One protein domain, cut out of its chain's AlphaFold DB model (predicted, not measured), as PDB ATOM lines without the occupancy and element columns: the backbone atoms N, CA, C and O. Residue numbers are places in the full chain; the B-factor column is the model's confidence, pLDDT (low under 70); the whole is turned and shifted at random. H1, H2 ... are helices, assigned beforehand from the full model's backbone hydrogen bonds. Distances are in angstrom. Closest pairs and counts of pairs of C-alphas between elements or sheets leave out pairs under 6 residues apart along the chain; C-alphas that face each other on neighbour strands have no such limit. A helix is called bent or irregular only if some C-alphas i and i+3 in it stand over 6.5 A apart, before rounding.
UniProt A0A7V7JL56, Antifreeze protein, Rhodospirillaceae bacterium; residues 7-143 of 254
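This is residues 7 to 143 of the 254 residues of the protein "Antifreeze protein" of Rhodospirillaceae bacterium (UniProt A0A7V7JL56). This is an elongated stack of helices in which the chain folds back on itself again and again: H2, H3 and H4 lie side by side toward one end, and H5, in the middle, packs on H3 and H4 and joins H6 and H7 in an up-and-down bundle. Short H1 packs on H2 at one end of the long axis, and H8 crosses H7 at the other. The printed part has 137 residues with eight named helices, H1 to H8 in chain order, and no named strand; its class is all helix. It is compact, with a radius of gyration of the C-alphas of 15.1 A, and spans 45 by 28 by 26 A.

Begin at H1, residues 7 to 11, which touches residues 17 to 21 of H2, residues 14 to 27; the closest C-alphas, of Leu 9 and Gly 17, are 6.1 A apart. H2 forms a hairpin with H3, residues 31 to 46, at a shallow tilt of 16 degrees, touching its residues 34 to 41 alone; C-alphas 25 and 34 come closest, 5.1 A. H3 forms the next hairpin with H4, residues 51 to 63, at 12 degrees, with C-alphas 45 and 51 at 4.7 A. H5, residues 69 to 84, touches H3 at a steep tilt of 41 degrees, the same way, closest at C-alphas 39 and 77, 6.1 A. H5 and H6, residues 88 to 101, form a hairpin at a tilt of 36 degrees, only just steep, with C-alphas 79 and 91 at 4.8 A. H6 forms a hairpin with H7, residues 106 to 122, at 24 degrees; C-alphas 98 and 112 are closest, 5.1 A. Residues 110 to 117 of H7 touch H8, residues 129 to 140, at a steep tilt of 52 degrees, with C-alphas 113 and 136 at 4.9 A. H1 and H8 are apart. Each O i to N i+4 pair is within hydrogen-bond range in H1, H2, H3 and H8, against 7 of 9 in H4, 8 of 12 in H5, 8 of 10 in H6 and 11 of 13 in H7.

Find C-alpha 7 at (14.767, -13.654, 8.494), where H1 begins. H2 measures 20.6 A, H3 22.2 A, H5 23.0 A and H7 24.7 A from first to last C-alpha. H4, H5 and H7 are irregular: C-alphas 57 and 60, 70 and 73, and 114 and 117 are 7.6 A, 7.7 A and 7.1 A apart. H8 ends at C-alpha 140, (25.577, -38.215, 17.083).

The two C-alphas farthest apart, of Met 8 and Pro 128, are 45.4 A apart. The printed part has no cut, and no link is long. The model's pLDDT is under 70 at residues 7 to 11 and 143.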
ATOM      1  N   ALA A   7      14.090 -14.255   7.347       62.94
ATOM      2  CA  ALA A   7      14.767 -13.654   8.494       62.94
ATOM      3  C   ALA A   7      13.921 -12.596   9.231       62.94
ATOM      4  O   ALA A   7      13.944 -12.540  10.457       62.94
ATOM      5  N   MET A   8      13.144 -11.784   8.504       60.28
ATOM      6  CA  MET A   8      12.287 -10.747   9.087       60.28
ATOM      7  C   MET A   8      11.046 -11.357   9.747       60.28
ATOM      8  O   MET A   8      10.666 -10.943  10.837       60.28
ATOM      9  N   LEU A   9      10.476 -12.403   9.142       62.00
ATOM     10  CA  LEU A   9       9.381 -13.174   9.741       62.00
ATOM     11  C   LEU A   9       9.831 -13.911  11.013       62.00
ATOM     12  O   LEU A   9       9.067 -14.033  11.967       62.00
ATOM     13  N   ALA A  10      11.081 -14.384  11.040       62.31
ATOM     14  CA  ALA A  10      11.662 -15.091  12.182       62.31
ATOM     15  C   ALA A  10      11.998 -14.163  13.360       62.31
ATOM     16  O   ALA A  10      12.128 -14.634  14.489       62.31
ATOM     17  N   ALA A  11      12.151 -12.861  13.108       69.75
ATOM     18  CA  ALA A  11      12.427 -11.870  14.144       69.75
ATOM     19  C   ALA A  11      11.191 -11.566  15.011       69.75
ATOM     20  O   ALA A  11      11.327 -11.106  16.148       69.75
ATOM     21  N   GLU A  12       9.987 -11.836  14.500       72.88
ATOM     22  CA  GLU A  12       8.744 -11.579  15.213       72.88
ATOM     23  C   GLU A  12       8.446 -12.710  16.208       72.88
ATOM     24  O   GLU A  12       8.225 -13.865  15.847       72.88
ATOM     25  N   LYS A  13       8.480 -12.386  17.504       70.25
ATOM     26  CA  LYS A  13       8.364 -13.376  18.585       70.25
ATOM     27  C   LYS A  13       6.908 -13.775  18.847       70.25
ATOM     28  O   LYS A  13       5.977 -12.989  18.678       70.25
ATOM     29  N   GLY A  14       6.717 -14.992  19.354       78.25
ATOM     30  CA  GLY A  14       5.432 -15.461  19.882       78.25
ATOM     31  C   GLY A  14       4.431 -15.938  18.822       78.25
ATOM     32  O   GLY A  14       4.798 -16.419  17.751       78.25
ATOM     33  N   THR A  15       3.139 -15.857  19.148       82.38
ATOM     34  CA  THR A  15       2.034 -16.404  18.335       82.38
ATOM     35  C   THR A  15       1.891 -15.718  16.979       82.38
ATOM     36  O   THR A  15       1.607 -16.386  15.985       82.38
ATOM     37  N   ARG A  16       2.142 -14.405  16.912       80.69
ATOM     38  CA  ARG A  16       2.065 -13.629  15.669       80.69
ATOM     39  C   ARG A  16       3.113 -14.069  14.648       80.69
ATOM     40  O   ARG A  16       2.746 -14.334  13.507       80.69
ATOM     41  N   GLY A  17       4.373 -14.233  15.056       83.19
ATOM     42  CA  GLY A  17       5.429 -14.733  14.167       83.19
ATOM     43  C   GLY A  17       5.126 -16.127  13.615       83.19
ATOM     44  O   GLY A  17       5.261 -16.367  12.417       83.19
ATOM     45  N   ARG A  18       4.598 -17.027  14.458       83.88
ATOM     46  CA  ARG A  18       4.150 -18.368  14.032       83.88
ATOM     47  C   ARG A  18       3.035 -18.294  12.983       83.88
ATOM     48  O   ARG A  18       3.109 -18.974  11.963       83.88
ATOM     49  N   ALA A  19       2.031 -17.441  13.199       86.38
ATOM     50  CA  ALA A  19       0.942 -17.242  12.242       86.38
ATOM     51  C   ALA A  19       1.433 -16.644  10.912       86.38
ATOM     52  O   ALA A  19       0.973 -17.051   9.845       86.38
ATOM     53  N   LEU A  20       2.385 -15.706  10.957       86.81
ATOM     54  CA  LEU A  20       2.979 -15.119   9.757       86.81
ATOM     55  C   LEU A  20       3.798 -16.139   8.960       86.81
ATOM     56  O   LEU A  20       3.615 -16.225   7.748       86.81
ATOM     57  N   MET A  21       4.623 -16.957   9.619       85.50
ATOM     58  CA  MET A  21       5.366 -18.046   8.970       85.50
ATOM     59  C   MET A  21       4.440 -19.072   8.323       85.50
ATOM     60  O   MET A  21       4.685 -19.510   7.202       85.50
ATOM     61  N   PHE A  22       3.355 -19.443   9.005       86.62
ATOM     62  CA  PHE A  22       2.357 -20.353   8.449       86.62
ATOM     63  C   PHE A  22       1.716 -19.776   7.183       86.62
ATOM     64  O   PHE A  22       1.687 -20.429   6.141       86.62
ATOM     65  N   ARG A  23       1.283 -18.510   7.231       88.56
ATOM     66  CA  ARG A  23       0.722 -17.828   6.057       88.56
ATOM     67  C   ARG A  23       1.730 -17.680   4.918       88.56
ATOM     68  O   ARG A  23       1.339 -17.808   3.763       88.56
ATOM     69  N   ALA A  24       2.996 -17.408   5.227       88.00
ATOM     70  CA  ALA A  24       4.053 -17.291   4.228       88.00
ATOM     71  C   ALA A  24       4.315 -18.636   3.530       88.00
ATOM     72  O   ALA A  24       4.350 -18.684   2.303       88.00
ATOM     73  N   ALA A  25       4.401 -19.733   4.290       89.31
ATOM     74  CA  ALA A  25       4.537 -21.077   3.728       89.31
ATOM     75  C   ALA A  25       3.338 -21.453   2.840       89.31
ATOM     76  O   ALA A  25       3.526 -21.994   1.753       89.31
ATOM     77  N   ALA A  26       2.115 -21.125   3.270       88.62
ATOM     78  CA  ALA A  26       0.896 -21.399   2.511       88.62
ATOM     79  C   ALA A  26       0.797 -20.590   1.203       88.62
ATOM     80  O   ALA A  26       0.198 -21.053   0.235       88.62
ATOM     81  N   ALA A  27       1.380 -19.388   1.155       89.81
ATOM     82  CA  ALA A  27       1.394 -18.556  -0.048       89.81
ATOM     83  C   ALA A  27       2.425 -19.025  -1.094       89.81
ATOM     84  O   ALA A  27       2.289 -18.710  -2.280       89.81
ATOM     85  N   GLN A  28       3.447 -19.771  -0.670       90.31
ATOM     86  CA  GLN A  28       4.556 -20.164  -1.529       90.31
ATOM     87  C   GLN A  28       4.168 -21.291  -2.495       90.31
ATOM     88  O   GLN A  28       3.680 -22.341  -2.086       90.31
ATOM     89  N   GLN A  29       4.446 -21.086  -3.786       88.62
ATOM     90  CA  GLN A  29       4.131 -22.057  -4.847       88.62
ATOM     91  C   GLN A  29       5.308 -22.982  -5.186       88.62
ATOM     92  O   GLN A  29       5.120 -24.080  -5.699       88.62
ATOM     93  N   THR A  30       6.536 -22.548  -4.897       92.75
ATOM     94  CA  THR A  30       7.747 -23.332  -5.168       92.75
ATOM     95  C   THR A  30       8.031 -24.293  -4.010       92.75
ATOM     96  O   THR A  30       8.211 -23.811  -2.886       92.75
ATOM     97  N   PRO A  31       8.175 -25.611  -4.255       93.81
ATOM     98  CA  PRO A  31       8.459 -26.591  -3.204       93.81
ATOM     99  C   PRO A  31       9.688 -26.248  -2.351       93.81
ATOM    100  O   PRO A  31       9.608 -26.284  -1.127       93.81
ATOM    101  N   ALA A  32      10.793 -25.830  -2.978       93.50
ATOM    102  CA  ALA A  32      12.033 -25.482  -2.277       93.50
ATOM    103  C   ALA A  32      11.875 -24.285  -1.320       93.50
ATOM    104  O   ALA A  32      12.261 -24.365  -0.158       93.50
ATOM    105  N   ALA A  33      11.245 -23.200  -1.775       92.50
ATOM    106  CA  ALA A  33      11.012 -22.026  -0.933       92.50
ATOM    107  C   ALA A  33      10.000 -22.318   0.191       92.50
ATOM    108  O   ALA A  33      10.137 -21.818   1.306       92.50
ATOM    109  N   LYS A  34       8.998 -23.169  -0.073       94.94
ATOM    110  CA  LYS A  34       8.048 -23.613   0.952       94.94
ATOM    111  C   LYS A  34       8.758 -24.446   2.022       94.94
ATOM    112  O   LYS A  34       8.570 -24.196   3.212       94.94
ATOM    113  N   ALA A  35       9.621 -25.373   1.606       96.31
ATOM    114  CA  ALA A  35      10.459 -26.171   2.495       96.31
ATOM    115  C   ALA A  35      11.362 -25.295   3.380       96.31
ATOM    116  O   ALA A  35      11.498 -25.575   4.567       96.31
ATOM    117  N   GLU A  36      11.928 -24.209   2.848       94.62
ATOM    118  CA  GLU A  36      12.802 -23.300   3.606       94.62
ATOM    119  C   GLU A  36      12.057 -22.607   4.754       94.62
ATOM    120  O   GLU A  36      12.518 -22.610   5.901       94.62
ATOM    121  N   ILE A  37      10.860 -22.081   4.473       93.81
ATOM    122  CA  ILE A  37      10.010 -21.444   5.488       93.81
ATOM    123  C   ILE A  37       9.615 -22.463   6.561       93.81
ATOM    124  O   ILE A  37       9.732 -22.180   7.756       93.81
ATOM    125  N   ILE A  38       9.181 -23.658   6.150       96.31
ATOM    126  CA  ILE A  38       8.767 -24.717   7.076       96.31
ATOM    127  C   ILE A  38       9.946 -25.174   7.941       96.31
ATOM    128  O   ILE A  38       9.806 -25.267   9.159       96.31
ATOM    129  N   ALA A  39      11.122 -25.407   7.351       96.12
ATOM    130  CA  ALA A  39      12.323 -25.795   8.085       96.12
ATOM    131  C   ALA A  39      12.682 -24.756   9.153       96.12
ATOM    132  O   ALA A  39      12.949 -25.109  10.307       96.12
ATOM    133  N   LYS A  40      12.622 -23.464   8.801       94.38
ATOM    134  CA  LYS A  40      12.883 -22.390   9.758       94.38
ATOM    135  C   LYS A  40      11.830 -22.340  10.863       94.38
ATOM    136  O   LYS A  40      12.191 -22.192  12.031       94.38
ATOM    137  N   ALA A  41      10.553 -22.484  10.520       93.56
ATOM    138  CA  ALA A  41       9.463 -22.488  11.490       93.56
ATOM    139  C   ALA A  41       9.576 -23.661  12.480       93.56
ATOM    140  O   ALA A  41       9.400 -23.464  13.682       93.56
ATOM    141  N   LEU A  42       9.936 -24.857  12.002       95.12
ATOM    142  CA  LEU A  42      10.166 -26.038  12.837       95.12
ATOM    143  C   LEU A  42      11.380 -25.873  13.758       95.12
ATOM    144  O   LEU A  42      11.303 -26.244  14.927       95.12
ATOM    145  N   SER A  43      12.472 -25.279  13.269       93.12
ATOM    146  CA  SER A  43      13.637 -24.954  14.102       93.12
ATOM    147  C   SER A  43      13.256 -24.008  15.244       93.12
ATOM    148  O   SER A  43      13.550 -24.300  16.396       93.12
ATOM    149  N   LEU A  44      12.534 -22.922  14.948       90.62
ATOM    150  CA  LEU A  44      12.062 -21.983  15.974       90.62
ATOM    151  C   LEU A  44      11.074 -22.638  16.948       90.62
ATOM    152  O   LEU A  44      11.011 -22.276  18.121       90.62
ATOM    153  N   ALA A  45      10.268 -23.589  16.472       90.44
ATOM    154  CA  ALA A  45       9.376 -24.353  17.330       90.44
ATOM    155  C   ALA A  45      10.161 -25.265  18.286       90.44
ATOM    156  O   ALA A  45       9.804 -25.334  19.460       90.44
ATOM    157  N   ALA A  46      11.236 -25.914  17.822       89.25
ATOM    158  CA  ALA A  46      12.127 -26.710  18.668       89.25
ATOM    159  C   ALA A  46      12.802 -25.868  19.758       89.25
ATOM    160  O   ALA A  46      12.764 -26.263  20.919       89.25
ATOM    161  N   ASP A  47      13.300 -24.674  19.422       87.62
ATOM    162  CA  ASP A  47      13.939 -23.755  20.383       87.62
ATOM    163  C   ASP A  47      13.006 -23.335  21.541       87.62
ATOM    164  O   ASP A  47      13.448 -22.827  22.572       87.62
ATOM    165  N   HIS A  48      11.696 -23.534  21.377       83.94
ATOM    166  CA  HIS A  48      10.661 -23.173  22.341       83.94
ATOM    167  C   HIS A  48       9.867 -24.374  22.881       83.94
ATOM    168  O   HIS A  48       8.766 -24.167  23.394       83.94
ATOM    169  N   GLY A  49      10.362 -25.609  22.729       83.88
ATOM    170  CA  GLY A  49       9.677 -26.821  23.216       83.88
ATOM    171  C   GLY A  49       8.325 -27.084  22.534       83.88
ATOM    172  O   GLY A  49       7.457 -27.768  23.060       83.88
ATOM    173  N   ALA A  50       8.099 -26.497  21.356       87.75
ATOM    174  CA  ALA A  50       6.836 -26.543  20.621       87.75
ATOM    175  C   ALA A  50       6.952 -27.319  19.299       87.75
ATOM    176  O   ALA A  50       6.094 -27.172  18.424       87.75
ATOM    177  N   PHE A  51       8.004 -28.130  19.129       91.94
ATOM    178  CA  PHE A  51       8.269 -28.841  17.876       91.94
ATOM    179  C   PHE A  51       7.091 -29.722  17.455       91.94
ATOM    180  O   PHE A  51       6.647 -29.607  16.320       91.94
ATOM    181  N   ALA A  52       6.533 -30.537  18.357       90.38
ATOM    182  CA  ALA A  52       5.409 -31.422  18.032       90.38
ATOM    183  C   ALA A  52       4.166 -30.643  17.561       90.38
ATOM    184  O   ALA A  52       3.478 -31.049  16.626       90.38
ATOM    185  N   ALA A  53       3.890 -29.480  18.159       90.25
ATOM    186  CA  ALA A  53       2.804 -28.608  17.711       90.25
ATOM    187  C   ALA A  53       3.083 -28.016  16.318       90.25
ATOM    188  O   ALA A  53       2.203 -28.027  15.458       90.25
ATOM    189  N   GLY A  54       4.312 -27.547  16.072       93.56
ATOM    190  CA  GLY A  54       4.735 -27.068  14.753       93.56
ATOM    191  C   GLY A  54       4.700 -28.167  13.686       93.56
ATOM    192  O   GLY A  54       4.220 -27.942  12.581       93.56
ATOM    193  N   ALA A  55       5.135 -29.375  14.031       96.12
ATOM    194  CA  ALA A  55       5.119 -30.542  13.163       96.12
ATOM    195  C   ALA A  55       3.699 -30.880  12.695       96.12
ATOM    196  O   ALA A  55       3.466 -30.988  11.495       96.12
ATOM    197  N   ARG A  56       2.732 -30.951  13.621       95.19
ATOM    198  CA  ARG A  56       1.317 -31.178  13.284       95.19
ATOM    199  C   ARG A  56       0.743 -30.063  12.408       95.19
ATOM    200  O   ARG A  56      -0.008 -30.357  11.484       95.19
ATOM    201  N   LEU A  57       1.122 -28.807  12.660       95.25
ATOM    202  CA  LEU A  57       0.674 -27.660  11.864       95.25
ATOM    203  C   LEU A  57       1.134 -27.750  10.400       95.25
ATOM    204  O   LEU A  57       0.357 -27.446   9.500       95.25
ATOM    205  N   TYR A  58       2.379 -28.168  10.165       97.06
ATOM    206  CA  TYR A  58       2.968 -28.222   8.824       97.06
ATOM    207  C   TYR A  58       2.883 -29.601   8.153       97.06
ATOM    208  O   TYR A  58       3.262 -29.720   6.993       97.06
ATOM    209  N   ALA A  59       2.384 -30.641   8.826       97.12
ATOM    210  CA  ALA A  59       2.420 -32.019   8.326       97.12
ATOM    211  C   ALA A  59       1.808 -32.177   6.924       97.12
ATOM    212  O   ALA A  59       2.436 -32.764   6.044       97.12
ATOM    213  N   ALA A  60       0.623 -31.603   6.694       96.75
ATOM    214  CA  ALA A  60      -0.049 -31.663   5.395       96.75
ATOM    215  C   ALA A  60       0.755 -30.948   4.294       96.75
ATOM    216  O   ALA A  60       0.890 -31.458   3.183       96.75
ATOM    217  N   ASP A  61       1.341 -29.796   4.622       96.31
ATOM    218  CA  ASP A  61       2.172 -29.024   3.702       96.31
ATOM    219  C   ASP A  61       3.478 -29.744   3.351       96.31
ATOM    220  O   ASP A  61       3.893 -29.714   2.195       96.31
ATOM    221  N   ILE A  62       4.108 -30.407   4.326       97.75
ATOM    222  CA  ILE A  62       5.322 -31.209   4.122       97.75
ATOM    223  C   ILE A  62       5.002 -32.451   3.287       97.75
ATOM    224  O   ILE A  62       5.762 -32.789   2.384       97.75
ATOM    225  N   ALA A  63       3.878 -33.121   3.556       97.62
ATOM    226  CA  ALA A  63       3.447 -34.298   2.804       97.62
ATOM    227  C   ALA A  63       3.120 -33.976   1.334       97.62
ATOM    228  O   ALA A  63       3.284 -34.834   0.470       97.62
ATOM    229  N   ALA A  64       2.687 -32.745   1.047       96.44
ATOM    230  CA  ALA A  64       2.426 -32.273  -0.310       96.44
ATOM    231  C   ALA A  64       3.701 -31.903  -1.094       96.44
ATOM    232  O   ALA A  64       3.633 -31.737  -2.313       96.44
ATOM    233  N   ILE A  65       4.855 -31.754  -0.430       97.06
ATOM    234  CA  ILE A  65       6.138 -31.500  -1.096       97.06
ATOM    235  C   ILE A  65       6.707 -32.843  -1.576       97.06
ATOM    236  O   ILE A  65       7.039 -33.687  -0.739       97.06
ATOM    237  N   PRO A  66       6.859 -33.063  -2.896       95.50
ATOM    238  CA  PRO A  66       7.450 -34.294  -3.400       95.50
ATOM    239  C   PRO A  66       8.939 -34.349  -3.022       95.50
ATOM    240  O   PRO A  66       9.669 -33.395  -3.308       95.50
ATOM    241  N   PRO A  67       9.423 -35.439  -2.400       97.00
ATOM    242  CA  PRO A  67      10.846 -35.601  -2.134       97.00
ATOM    243  C   PRO A  67      11.633 -35.650  -3.445       97.00
ATOM    244  O   PRO A  67      11.317 -36.430  -4.343       97.00
ATOM    245  N   ALA A  68      12.667 -34.823  -3.537       95.62
ATOM    246  CA  ALA A  68      13.537 -34.712  -4.701       95.62
ATOM    247  C   ALA A  68      14.993 -34.577  -4.245       95.62
ATOM    248  O   ALA A  68      15.252 -34.146  -3.118       95.62
ATOM    249  N   ALA A  69      15.948 -34.945  -5.100       93.50
ATOM    250  CA  ALA A  69      17.362 -34.974  -4.732       93.50
ATOM    251  C   ALA A  69      17.873 -33.593  -4.272       93.50
ATOM    252  O   ALA A  69      18.588 -33.492  -3.275       93.50
ATOM    253  N   GLU A  70      17.429 -32.520  -4.923       94.38
ATOM    254  CA  GLU A  70      17.745 -31.137  -4.557       94.38
ATOM    255  C   GLU A  70      17.181 -30.705  -3.189       94.38
ATOM    256  O   GLU A  70      17.639 -29.720  -2.610       94.38
ATOM    257  N   LEU A  71      16.217 -31.451  -2.639       96.38
ATOM    258  CA  LEU A  71      15.618 -31.228  -1.319       96.38
ATOM    259  C   LEU A  71      16.218 -32.129  -0.229       96.38
ATOM    260  O   LEU A  71      15.668 -32.203   0.868       96.38
ATOM    261  N   GLY A  72      17.354 -32.788  -0.482       95.12
ATOM    262  CA  GLY A  72      18.025 -33.653   0.500       95.12
ATOM    263  C   GLY A  72      18.301 -32.968   1.846       95.12
ATOM    264  O   GLY A  72      18.102 -33.559   2.907       95.12
ATOM    265  N   TRP A  73      18.638 -31.674   1.822       95.25
ATOM    266  CA  TRP A  73      18.834 -30.849   3.022       95.25
ATOM    267  C   TRP A  73      17.572 -30.736   3.899       95.25
ATOM    268  O   TRP A  73      17.671 -30.535   5.110       95.25
ATOM    269  N   PHE A  74      16.383 -30.884   3.307       97.75
ATOM    270  CA  PHE A  74      15.094 -30.824   3.993       97.75
ATOM    271  C   PHE A  74      14.639 -32.191   4.526       97.75
ATOM    272  O   PHE A  74      13.738 -32.249   5.362       97.75
ATOM    273  N   ALA A  75      15.282 -33.294   4.126       97.38
ATOM    274  CA  ALA A  75      14.868 -34.637   4.531       97.38
ATOM    275  C   ALA A  75      14.870 -34.830   6.056       97.38
ATOM    276  O   ALA A  75      13.940 -35.427   6.600       97.38
ATOM    277  N   TYR A  76      15.861 -34.270   6.759       96.31
ATOM    278  CA  TYR A  76      15.944 -34.343   8.220       96.31
ATOM    279  C   TYR A  76      14.763 -33.654   8.934       96.31
ATOM    280  O   TYR A  76      14.038 -34.334   9.667       96.31
ATOM    281  N   PRO A  77      14.510 -32.340   8.747       97.00
ATOM    282  CA  PRO A  77      13.364 -31.687   9.379       97.00
ATOM    283  C   PRO A  77      12.013 -32.232   8.888       97.00
ATOM    284  O   PRO A  77      11.098 -32.354   9.702       97.00
ATOM    285  N   ALA A  78      11.886 -32.613   7.610       98.19
ATOM    286  CA  ALA A  78      10.651 -33.168   7.057       98.19
ATOM    287  C   ALA A  78      10.279 -34.510   7.696       98.19
ATOM    288  O   ALA A  78       9.165 -34.668   8.196       98.19
ATOM    289  N   ALA A  79      11.217 -35.464   7.735       97.88
ATOM    290  CA  ALA A  79      10.972 -36.779   8.318       97.88
ATOM    291  C   ALA A  79      10.630 -36.671   9.810       97.88
ATOM    292  O   ALA A  79       9.641 -37.253  10.245       97.88
ATOM    293  N   ARG A  80      11.375 -35.871  10.590       97.44
ATOM    294  CA  ARG A  80      11.075 -35.657  12.020       97.44
ATOM    295  C   ARG A  80       9.680 -35.084  12.242       97.44
ATOM    296  O   ARG A  80       8.965 -35.558  13.120       97.44
ATOM    297  N   ALA A  81       9.290 -34.079  11.457       98.00
ATOM    298  CA  ALA A  81       7.970 -33.472  11.576       98.00
ATOM    299  C   ALA A  81       6.854 -34.462  11.218       98.00
ATOM    300  O   ALA A  81       5.872 -34.572  11.945       98.00
ATOM    301  N   LEU A  82       7.015 -35.227  10.137       98.31
ATOM    302  CA  LEU A  82       6.012 -36.204   9.719       98.31
ATOM    303  C   LEU A  82       5.889 -37.371  10.705       98.31
ATOM    304  O   LEU A  82       4.769 -37.783  10.983       98.31
ATOM    305  N   LEU A  83       6.993 -37.853  11.286       97.50
ATOM    306  CA  LEU A  83       6.961 -38.880  12.335       97.50
ATOM    307  C   LEU A  83       6.282 -38.358  13.613       97.50
ATOM    308  O   LEU A  83       5.412 -39.029  14.159       97.50
ATOM    309  N   ALA A  84       6.599 -37.134  14.053       95.75
ATOM    310  CA  ALA A  84       5.921 -36.503  15.193       95.75
ATOM    311  C   ALA A  84       4.421 -36.263  14.940       95.75
ATOM    312  O   ALA A  84       3.614 -36.249  15.867       95.75
ATOM    313  N   ALA A  85       4.035 -36.066  13.680       96.56
ATOM    314  CA  ALA A  85       2.649 -35.924  13.253       96.56
ATOM    315  C   ALA A  85       1.980 -37.262  12.882       96.56
ATOM    316  O   ALA A  85       0.895 -37.241  12.301       96.56
ATOM    317  N   GLN A  86       2.616 -38.408  13.174       95.62
ATOM    318  CA  GLN A  86       2.115 -39.763  12.881       95.62
ATOM    319  C   GLN A  86       1.757 -39.982  11.394       95.62
ATOM    320  O   GLN A  86       0.909 -40.795  11.030       95.62
ATOM    321  N   SER A  87       2.401 -39.227  10.503       96.25
ATOM    322  CA  SER A  87       2.217 -39.273   9.050       96.25
ATOM    323  C   SER A  87       3.230 -40.224   8.405       96.25
ATOM    324  O   SER A  87       4.002 -39.838   7.523       96.25
ATOM    325  N   ASP A  88       3.230 -41.484   8.844       94.88
ATOM    326  CA  ASP A  88       4.257 -42.485   8.524       94.88
ATOM    327  C   ASP A  88       4.461 -42.707   7.024       94.88
ATOM    328  O   ASP A  88       5.586 -42.864   6.552       94.88
ATOM    329  N   ALA A  89       3.371 -42.718   6.249       95.31
ATOM    330  CA  ALA A  89       3.438 -42.916   4.804       95.31
ATOM    331  C   ALA A  89       4.257 -41.811   4.117       95.31
ATOM    332  O   ALA A  89       5.128 -42.114   3.306       95.31
ATOM    333  N   ALA A  90       4.032 -40.550   4.490       97.25
ATOM    334  CA  ALA A  90       4.801 -39.425   3.973       97.25
ATOM    335  C   ALA A  90       6.231 -39.415   4.541       97.25
ATOM    336  O   ALA A  90       7.184 -39.148   3.809       97.25
ATOM    337  N   ALA A  91       6.403 -39.757   5.825       97.56
ATOM    338  CA  ALA A  91       7.719 -39.840   6.454       97.56
ATOM    339  C   ALA A  91       8.622 -40.861   5.744       97.56
ATOM    340  O   ALA A  91       9.791 -40.576   5.485       97.56
ATOM    341  N   ARG A  92       8.074 -42.023   5.356       96.50
ATOM    342  CA  ARG A  92       8.792 -43.071   4.609       96.50
ATOM    343  C   ARG A  92       9.399 -42.563   3.305       96.50
ATOM    344  O   ARG A  92      10.502 -42.984   2.964       96.50
ATOM    345  N   LEU A  93       8.739 -41.635   2.612       97.62
ATOM    346  CA  LEU A  93       9.272 -41.062   1.377       97.62
ATOM    347  C   LEU A  93      10.534 -40.228   1.657       97.62
ATOM    348  O   LEU A  93      11.565 -40.451   1.026       97.62
ATOM    349  N   TRP A  94      10.511 -39.356   2.665       98.06
ATOM    350  CA  TRP A  94      11.688 -38.571   3.065       98.06
ATOM    351  C   TRP A  94      12.823 -39.429   3.639       98.06
ATOM    352  O   TRP A  94      13.993 -39.190   3.343       98.06
ATOM    353  N   LEU A  95      12.487 -40.473   4.403       96.69
ATOM    354  CA  LEU A  95      13.458 -41.451   4.901       96.69
ATOM    355  C   LEU A  95      14.130 -42.217   3.753       96.69
ATOM    356  O   LEU A  95      15.337 -42.454   3.798       96.69
ATOM    357  N   SER A  96      13.373 -42.591   2.718       96.19
ATOM    358  CA  SER A  96      13.923 -43.258   1.534       96.19
ATOM    359  C   SER A  96      14.877 -42.355   0.752       96.19
ATOM    360  O   SER A  96      15.948 -42.817   0.366       96.19
ATOM    361  N   LEU A  97      14.552 -41.063   0.611       97.38
ATOM    362  CA  LEU A  97      15.434 -40.076  -0.011       97.38
ATOM    363  C   LEU A  97      16.765 -39.967   0.747       97.38
ATOM    364  O   LEU A  97      17.823 -40.092   0.135       97.38
ATOM    365  N   ALA A  98      16.714 -39.799   2.073       96.62
ATOM    366  CA  ALA A  98      17.915 -39.706   2.903       96.62
ATOM    367  C   ALA A  98      18.797 -40.961   2.777       96.62
ATOM    368  O   ALA A  98      20.008 -40.853   2.600       96.62
ATOM    369  N   ARG A  99      18.193 -42.159   2.813       95.44
ATOM    370  CA  ARG A  99      18.920 -43.429   2.637       95.44
ATOM    371  C   ARG A  99      19.545 -43.548   1.249       95.44
ATOM    372  O   ARG A  99      20.695 -43.953   1.154       95.44
ATOM    373  N   ALA A 100      18.811 -43.190   0.194       96.50
ATOM    374  CA  ALA A 100      19.300 -43.266  -1.179       96.50
ATOM    375  C   ALA A 100      20.499 -42.335  -1.411       96.50
ATOM    376  O   ALA A 100      21.492 -42.750  -2.000       96.50
ATOM    377  N   GLN A 101      20.442 -41.104  -0.899       95.94
ATOM    378  CA  GLN A 101      21.557 -40.155  -0.986       95.94
ATOM    379  C   GLN A 101      22.756 -40.582  -0.133       95.94
ATOM    380  O   GLN A 101      23.903 -40.417  -0.547       95.94
ATOM    381  N   GLY A 102      22.496 -41.198   1.022       95.69
ATOM    382  CA  GLY A 102      23.530 -41.743   1.898       95.69
ATOM    383  C   GLY A 102      24.338 -42.900   1.305       95.69
ATOM    384  O   GLY A 102      25.358 -43.270   1.874       95.69
ATOM    385  N   LEU A 103      23.929 -43.464   0.162       94.44
ATOM    386  CA  LEU A 103      24.737 -44.452  -0.563       94.44
ATOM    387  C   LEU A 103      25.968 -43.830  -1.237       94.44
ATOM    388  O   LEU A 103      26.920 -44.546  -1.537       94.44
ATOM    389  N   THR A 104      25.937 -42.523  -1.508       94.62
ATOM    390  CA  THR A 104      26.975 -41.820  -2.277       94.62
ATOM    391  C   THR A 104      27.575 -40.620  -1.551       94.62
ATOM    392  O   THR A 104      28.629 -40.147  -1.961       94.62
ATOM    393  N   ASP A 105      26.914 -40.114  -0.507       94.25
ATOM    394  CA  ASP A 105      27.344 -38.940   0.255       94.25
ATOM    395  C   ASP A 105      27.352 -39.232   1.763       94.25
ATOM    396  O   ASP A 105      26.324 -39.573   2.354       94.25
ATOM    397  N   ASP A 106      28.512 -39.067   2.404       91.75
ATOM    398  CA  ASP A 106      28.692 -39.340   3.837       91.75
ATOM    399  C   ASP A 106      27.852 -38.404   4.727       91.75
ATOM    400  O   ASP A 106      27.402 -38.795   5.812       91.75
ATOM    401  N   GLY A 107      27.607 -37.168   4.276       91.12
ATOM    402  CA  GLY A 107      26.746 -36.212   4.970       91.12
ATOM    403  C   GLY A 107      25.297 -36.695   5.014       91.12
ATOM    404  O   GLY A 107      24.682 -36.755   6.082       91.12
ATOM    405  N   ALA A 108      24.770 -37.123   3.872       93.06
ATOM    406  CA  ALA A 108      23.452 -37.726   3.745       93.06
ATOM    407  C   ALA A 108      23.360 -39.073   4.483       93.06
ATOM    408  O   ALA A 108      22.333 -39.360   5.102       93.06
ATOM    409  N   ALA A 109      24.435 -39.868   4.508       94.69
ATOM    410  CA  ALA A 109      24.495 -41.102   5.293       94.69
ATOM    411  C   ALA A 109      24.336 -40.816   6.794       94.69
ATOM    412  O   ALA A 109      23.581 -41.503   7.487       94.69
ATOM    413  N   SER A 110      24.980 -39.755   7.288       94.06
ATOM    414  CA  SER A 110      24.815 -39.272   8.663       94.06
ATOM    415  C   SER A 110      23.376 -38.825   8.950       94.06
ATOM    416  O   SER A 110      22.824 -39.153  10.001       94.06
ATOM    417  N   VAL A 111      22.715 -38.151   7.998       94.75
ATOM    418  CA  VAL A 111      21.292 -37.780   8.112       94.75
ATOM    419  C   VAL A 111      20.393 -39.017   8.199       94.75
ATOM    420  O   VAL A 111      19.535 -39.087   9.080       94.75
ATOM    421  N   ALA A 112      20.593 -40.008   7.329       95.69
ATOM    422  CA  ALA A 112      19.827 -41.251   7.351       95.69
ATOM    423  C   ALA A 112      20.017 -42.012   8.675       95.69
ATOM    424  O   ALA A 112      19.039 -42.468   9.271       95.69
ATOM    425  N   ALA A 113      21.257 -42.091   9.166       95.62
ATOM    426  CA  ALA A 113      21.584 -42.708  10.447       95.62
ATOM    427  C   ALA A 113      20.953 -41.965  11.638       95.62
ATOM    428  O   ALA A 113      20.470 -42.603  12.570       95.62
ATOM    429  N   ALA A 114      20.891 -40.630  11.594       94.81
ATOM    430  CA  ALA A 114      20.236 -39.828  12.626       94.81
ATOM    431  C   ALA A 114      18.708 -40.031  12.665       94.81
ATOM    432  O   ALA A 114      18.103 -39.940  13.726       94.81
ATOM    433  N   LEU A 115      18.072 -40.317  11.526       95.62
ATOM    434  CA  LEU A 115      16.622 -40.539  11.448       95.62
ATOM    435  C   LEU A 115      16.198 -41.980  11.764       95.62
ATOM    436  O   LEU A 115      15.035 -42.216  12.096       95.62
ATOM    437  N   ALA A 116      17.111 -42.947  11.645       95.44
ATOM    438  CA  ALA A 116      16.787 -44.366  11.743       95.44
ATOM    439  C   ALA A 116      16.134 -44.777  13.080       95.44
ATOM    440  O   ALA A 116      15.138 -45.500  13.032       95.44
ATOM    441  N   PRO A 117      16.580 -44.303  14.263       95.81
ATOM    442  CA  PRO A 117      15.912 -44.671  15.508       95.81
ATOM    443  C   PRO A 117      14.508 -44.081  15.632       95.81
ATOM    444  O   PRO A 117      13.606 -44.761  16.108       95.81
ATOM    445  N   LEU A 118      14.281 -42.856  15.148       96.25
ATOM    446  CA  LEU A 118      12.941 -42.259  15.140       96.25
ATOM    447  C   LEU A 118      11.989 -43.058  14.248       96.25
ATOM    448  O   LEU A 118      10.845 -43.303  14.624       96.25
ATOM    449  N   ALA A 119      12.484 -43.509  13.094       95.81
ATOM    450  CA  ALA A 119      11.747 -44.409  12.222       95.81
ATOM    451  C   ALA A 119      11.425 -45.739  12.924       95.81
ATOM    452  O   ALA A 119      10.292 -46.186  12.818       95.81
ATOM    453  N   ARG A 120      12.372 -46.318  13.678       95.69
ATOM    454  CA  ARG A 120      12.193 -47.563  14.450       95.69
ATOM    455  C   ARG A 120      11.183 -47.434  15.597       95.69
ATOM    456  O   ARG A 120      10.452 -48.377  15.886       95.69
ATOM    457  N   LEU A 121      11.143 -46.279  16.262       96.38
ATOM    458  CA  LEU A 121      10.169 -45.998  17.322       96.38
ATOM    459  C   LEU A 121       8.756 -45.847  16.737       96.38
ATOM    460  O   LEU A 121       7.811 -46.467  17.229       96.38
ATOM    461  N   ALA A 122       8.627 -45.060  15.664       95.56
ATOM    462  CA  ALA A 122       7.351 -44.794  15.003       95.56
ATOM    463  C   ALA A 122       6.786 -46.039  14.313       95.56
ATOM    464  O   ALA A 122       5.609 -46.364  14.440       95.56
ATOM    465  N   MET A 123       7.647 -46.746  13.586       90.12
ATOM    466  CA  MET A 123       7.291 -47.834  12.694       90.12
ATOM    467  C   MET A 123       8.081 -49.064  13.111       90.12
ATOM    468  O   MET A 123       9.303 -49.016  13.233       90.12
ATOM    469  N   HIS A 124       7.394 -50.188  13.294       79.06
ATOM    470  CA  HIS A 124       8.096 -51.447  13.480       79.06
ATOM    471  C   HIS A 124       8.915 -51.752  12.215       79.06
ATOM    472  O   HIS A 124       8.348 -51.957  11.141       79.06
ATOM    473  N   ASP A 125      10.241 -51.755  12.344       76.44
ATOM    474  CA  ASP A 125      11.187 -52.115  11.283       76.44
ATOM    475  C   ASP A 125      11.771 -53.509  11.586       76.44
ATOM    476  O   ASP A 125      11.839 -53.932  12.738       76.44
ATOM    477  N   GLU A 126      12.161 -54.259  10.566       75.75
ATOM    478  CA  GLU A 126      12.777 -55.583  10.733       75.75
ATOM    479  C   GLU A 126      14.308 -55.514  10.738       75.75
ATOM    480  O   GLU A 126      14.980 -56.510  11.012       75.75
ATOM    481  N   GLN A 127      14.880 -54.338  10.454       82.69
ATOM    482  CA  GLN A 127      16.325 -54.154  10.471       82.69
ATOM    483  C   GLN A 127      16.932 -54.506  11.841       82.69
ATOM    484  O   GLN A 127      16.400 -54.102  12.881       82.69
ATOM    485  N   PRO A 128      18.080 -55.211  11.867       90.19
ATOM    486  CA  PRO A 128      18.760 -55.527  13.115       90.19
ATOM    487  C   PRO A 128      19.103 -54.262  13.909       90.19
ATOM    488  O   PRO A 128      19.662 -53.305  13.372       90.19
ATOM    489  N   LEU A 129      18.811 -54.280  15.210       91.50
ATOM    490  CA  LEU A 129      18.955 -53.099  16.062       91.50
ATOM    491  C   LEU A 129      20.422 -52.678  16.267       91.50
ATOM    492  O   LEU A 129      20.726 -51.490  16.262       91.50
ATOM    493  N   ALA A 130      21.341 -53.637  16.399       92.06
ATOM    494  CA  ALA A 130      22.752 -53.363  16.679       92.06
ATOM    495  C   ALA A 130      23.449 -52.472  15.619       92.06
ATOM    496  O   ALA A 130      24.014 -51.440  15.996       92.06
ATOM    497  N   PRO A 131      23.404 -52.777  14.302       93.19
ATOM    498  CA  PRO A 131      23.999 -51.897  13.292       93.19
ATOM    499  C   PRO A 131      23.303 -50.531  13.204       93.19
ATOM    500  O   PRO A 131      23.971 -49.530  12.946       93.19
ATOM    501  N   LEU A 132      21.990 -50.468  13.464       93.19
ATOM    502  CA  LEU A 132      21.242 -49.209  13.518       93.19
ATOM    503  C   LEU A 132      21.774 -48.305  14.638       93.19
ATOM    504  O   LEU A 132      22.101 -47.145  14.382       93.19
ATOM    505  N   LEU A 133      21.911 -48.834  15.859       94.06
ATOM    506  CA  LEU A 133      22.431 -48.084  17.004       94.06
ATOM    507  C   LEU A 133      23.883 -47.644  16.783       94.06
ATOM    508  O   LEU A 133      24.224 -46.499  17.070       94.06
ATOM    509  N   ALA A 134      24.728 -48.506  16.213       93.38
ATOM    510  CA  ALA A 134      26.115 -48.162  15.898       93.38
ATOM    511  C   ALA A 134      26.214 -46.989  14.903       93.38
ATOM    512  O   ALA A 134      26.975 -46.042  15.127       93.38
ATOM    513  N   ALA A 135      25.417 -47.013  13.829       93.69
ATOM    514  CA  ALA A 135      25.369 -45.931  12.849       93.69
ATOM    515  C   ALA A 135      24.843 -44.624  13.465       93.69
ATOM    516  O   ALA A 135      25.426 -43.558  13.249       93.69
ATOM    517  N   TRP A 136      23.783 -44.705  14.272       94.56
ATOM    518  CA  TRP A 136      23.215 -43.551  14.967       94.56
ATOM    519  C   TRP A 136      24.212 -42.907  15.944       94.56
ATOM    520  O   TRP A 136      24.437 -41.697  15.877       94.56
ATOM    521  N   ARG A 137      24.891 -43.702  16.785       92.62
ATOM    522  CA  ARG A 137      25.939 -43.213  17.703       92.62
ATOM    523  C   ARG A 137      27.041 -42.476  16.948       92.62
ATOM    524  O   ARG A 137      27.423 -41.370  17.333       92.62
ATOM    525  N   LYS A 138      27.508 -43.034  15.822       92.25
ATOM    526  CA  LYS A 138      28.499 -42.377  14.953       92.25
ATOM    527  C   LYS A 138      27.992 -41.018  14.456       92.25
ATOM    528  O   LYS A 138      28.716 -40.028  14.569       92.25
ATOM    529  N   ALA A 139      26.746 -40.946  13.982       90.81
ATOM    530  CA  ALA A 139      26.118 -39.708  13.512       90.81
ATOM    531  C   ALA A 139      25.878 -38.664  14.628       90.81
ATOM    532  O   ALA A 139      25.742 -37.466  14.348       90.81
ATOM    533  N   ARG A 140      25.817 -39.078  15.903       85.81
ATOM    534  CA  ARG A 140      25.577 -38.215  17.083       85.81
ATOM    535  C   ARG A 140      26.791 -37.953  17.969       85.81
ATOM    536  O   ARG A 140      26.671 -37.207  18.938       85.81
ATOM    537  N   SER A 141      27.968 -38.421  17.566       79.38
ATOM    538  CA  SER A 141      29.246 -38.218  18.268       79.38
ATOM    539  C   SER A 141      29.625 -36.752  18.558       79.38
ATOM    540  O   SER A 141      30.427 -36.495  19.450       79.38
ATOM    541  N   ALA A 142      29.032 -35.778  17.859       71.19
ATOM    542  CA  ALA A 142      29.347 -34.353  17.999       71.19
ATOM    543  C   ALA A 142      28.854 -33.687  19.305       71.19
ATOM    544  O   ALA A 142      29.237 -32.553  19.578       71.19
ATOM    545  N   LEU A 143      28.007 -34.350  20.104       64.56
ATOM    546  CA  LEU A 143      27.474 -33.820  21.373       64.56
ATOM    547  C   LEU A 143      27.883 -34.715  22.560       64.56
ATOM    548  O   LEU A 143      27.031 -35.414  23.115       64.56
TER     549      LEU A 143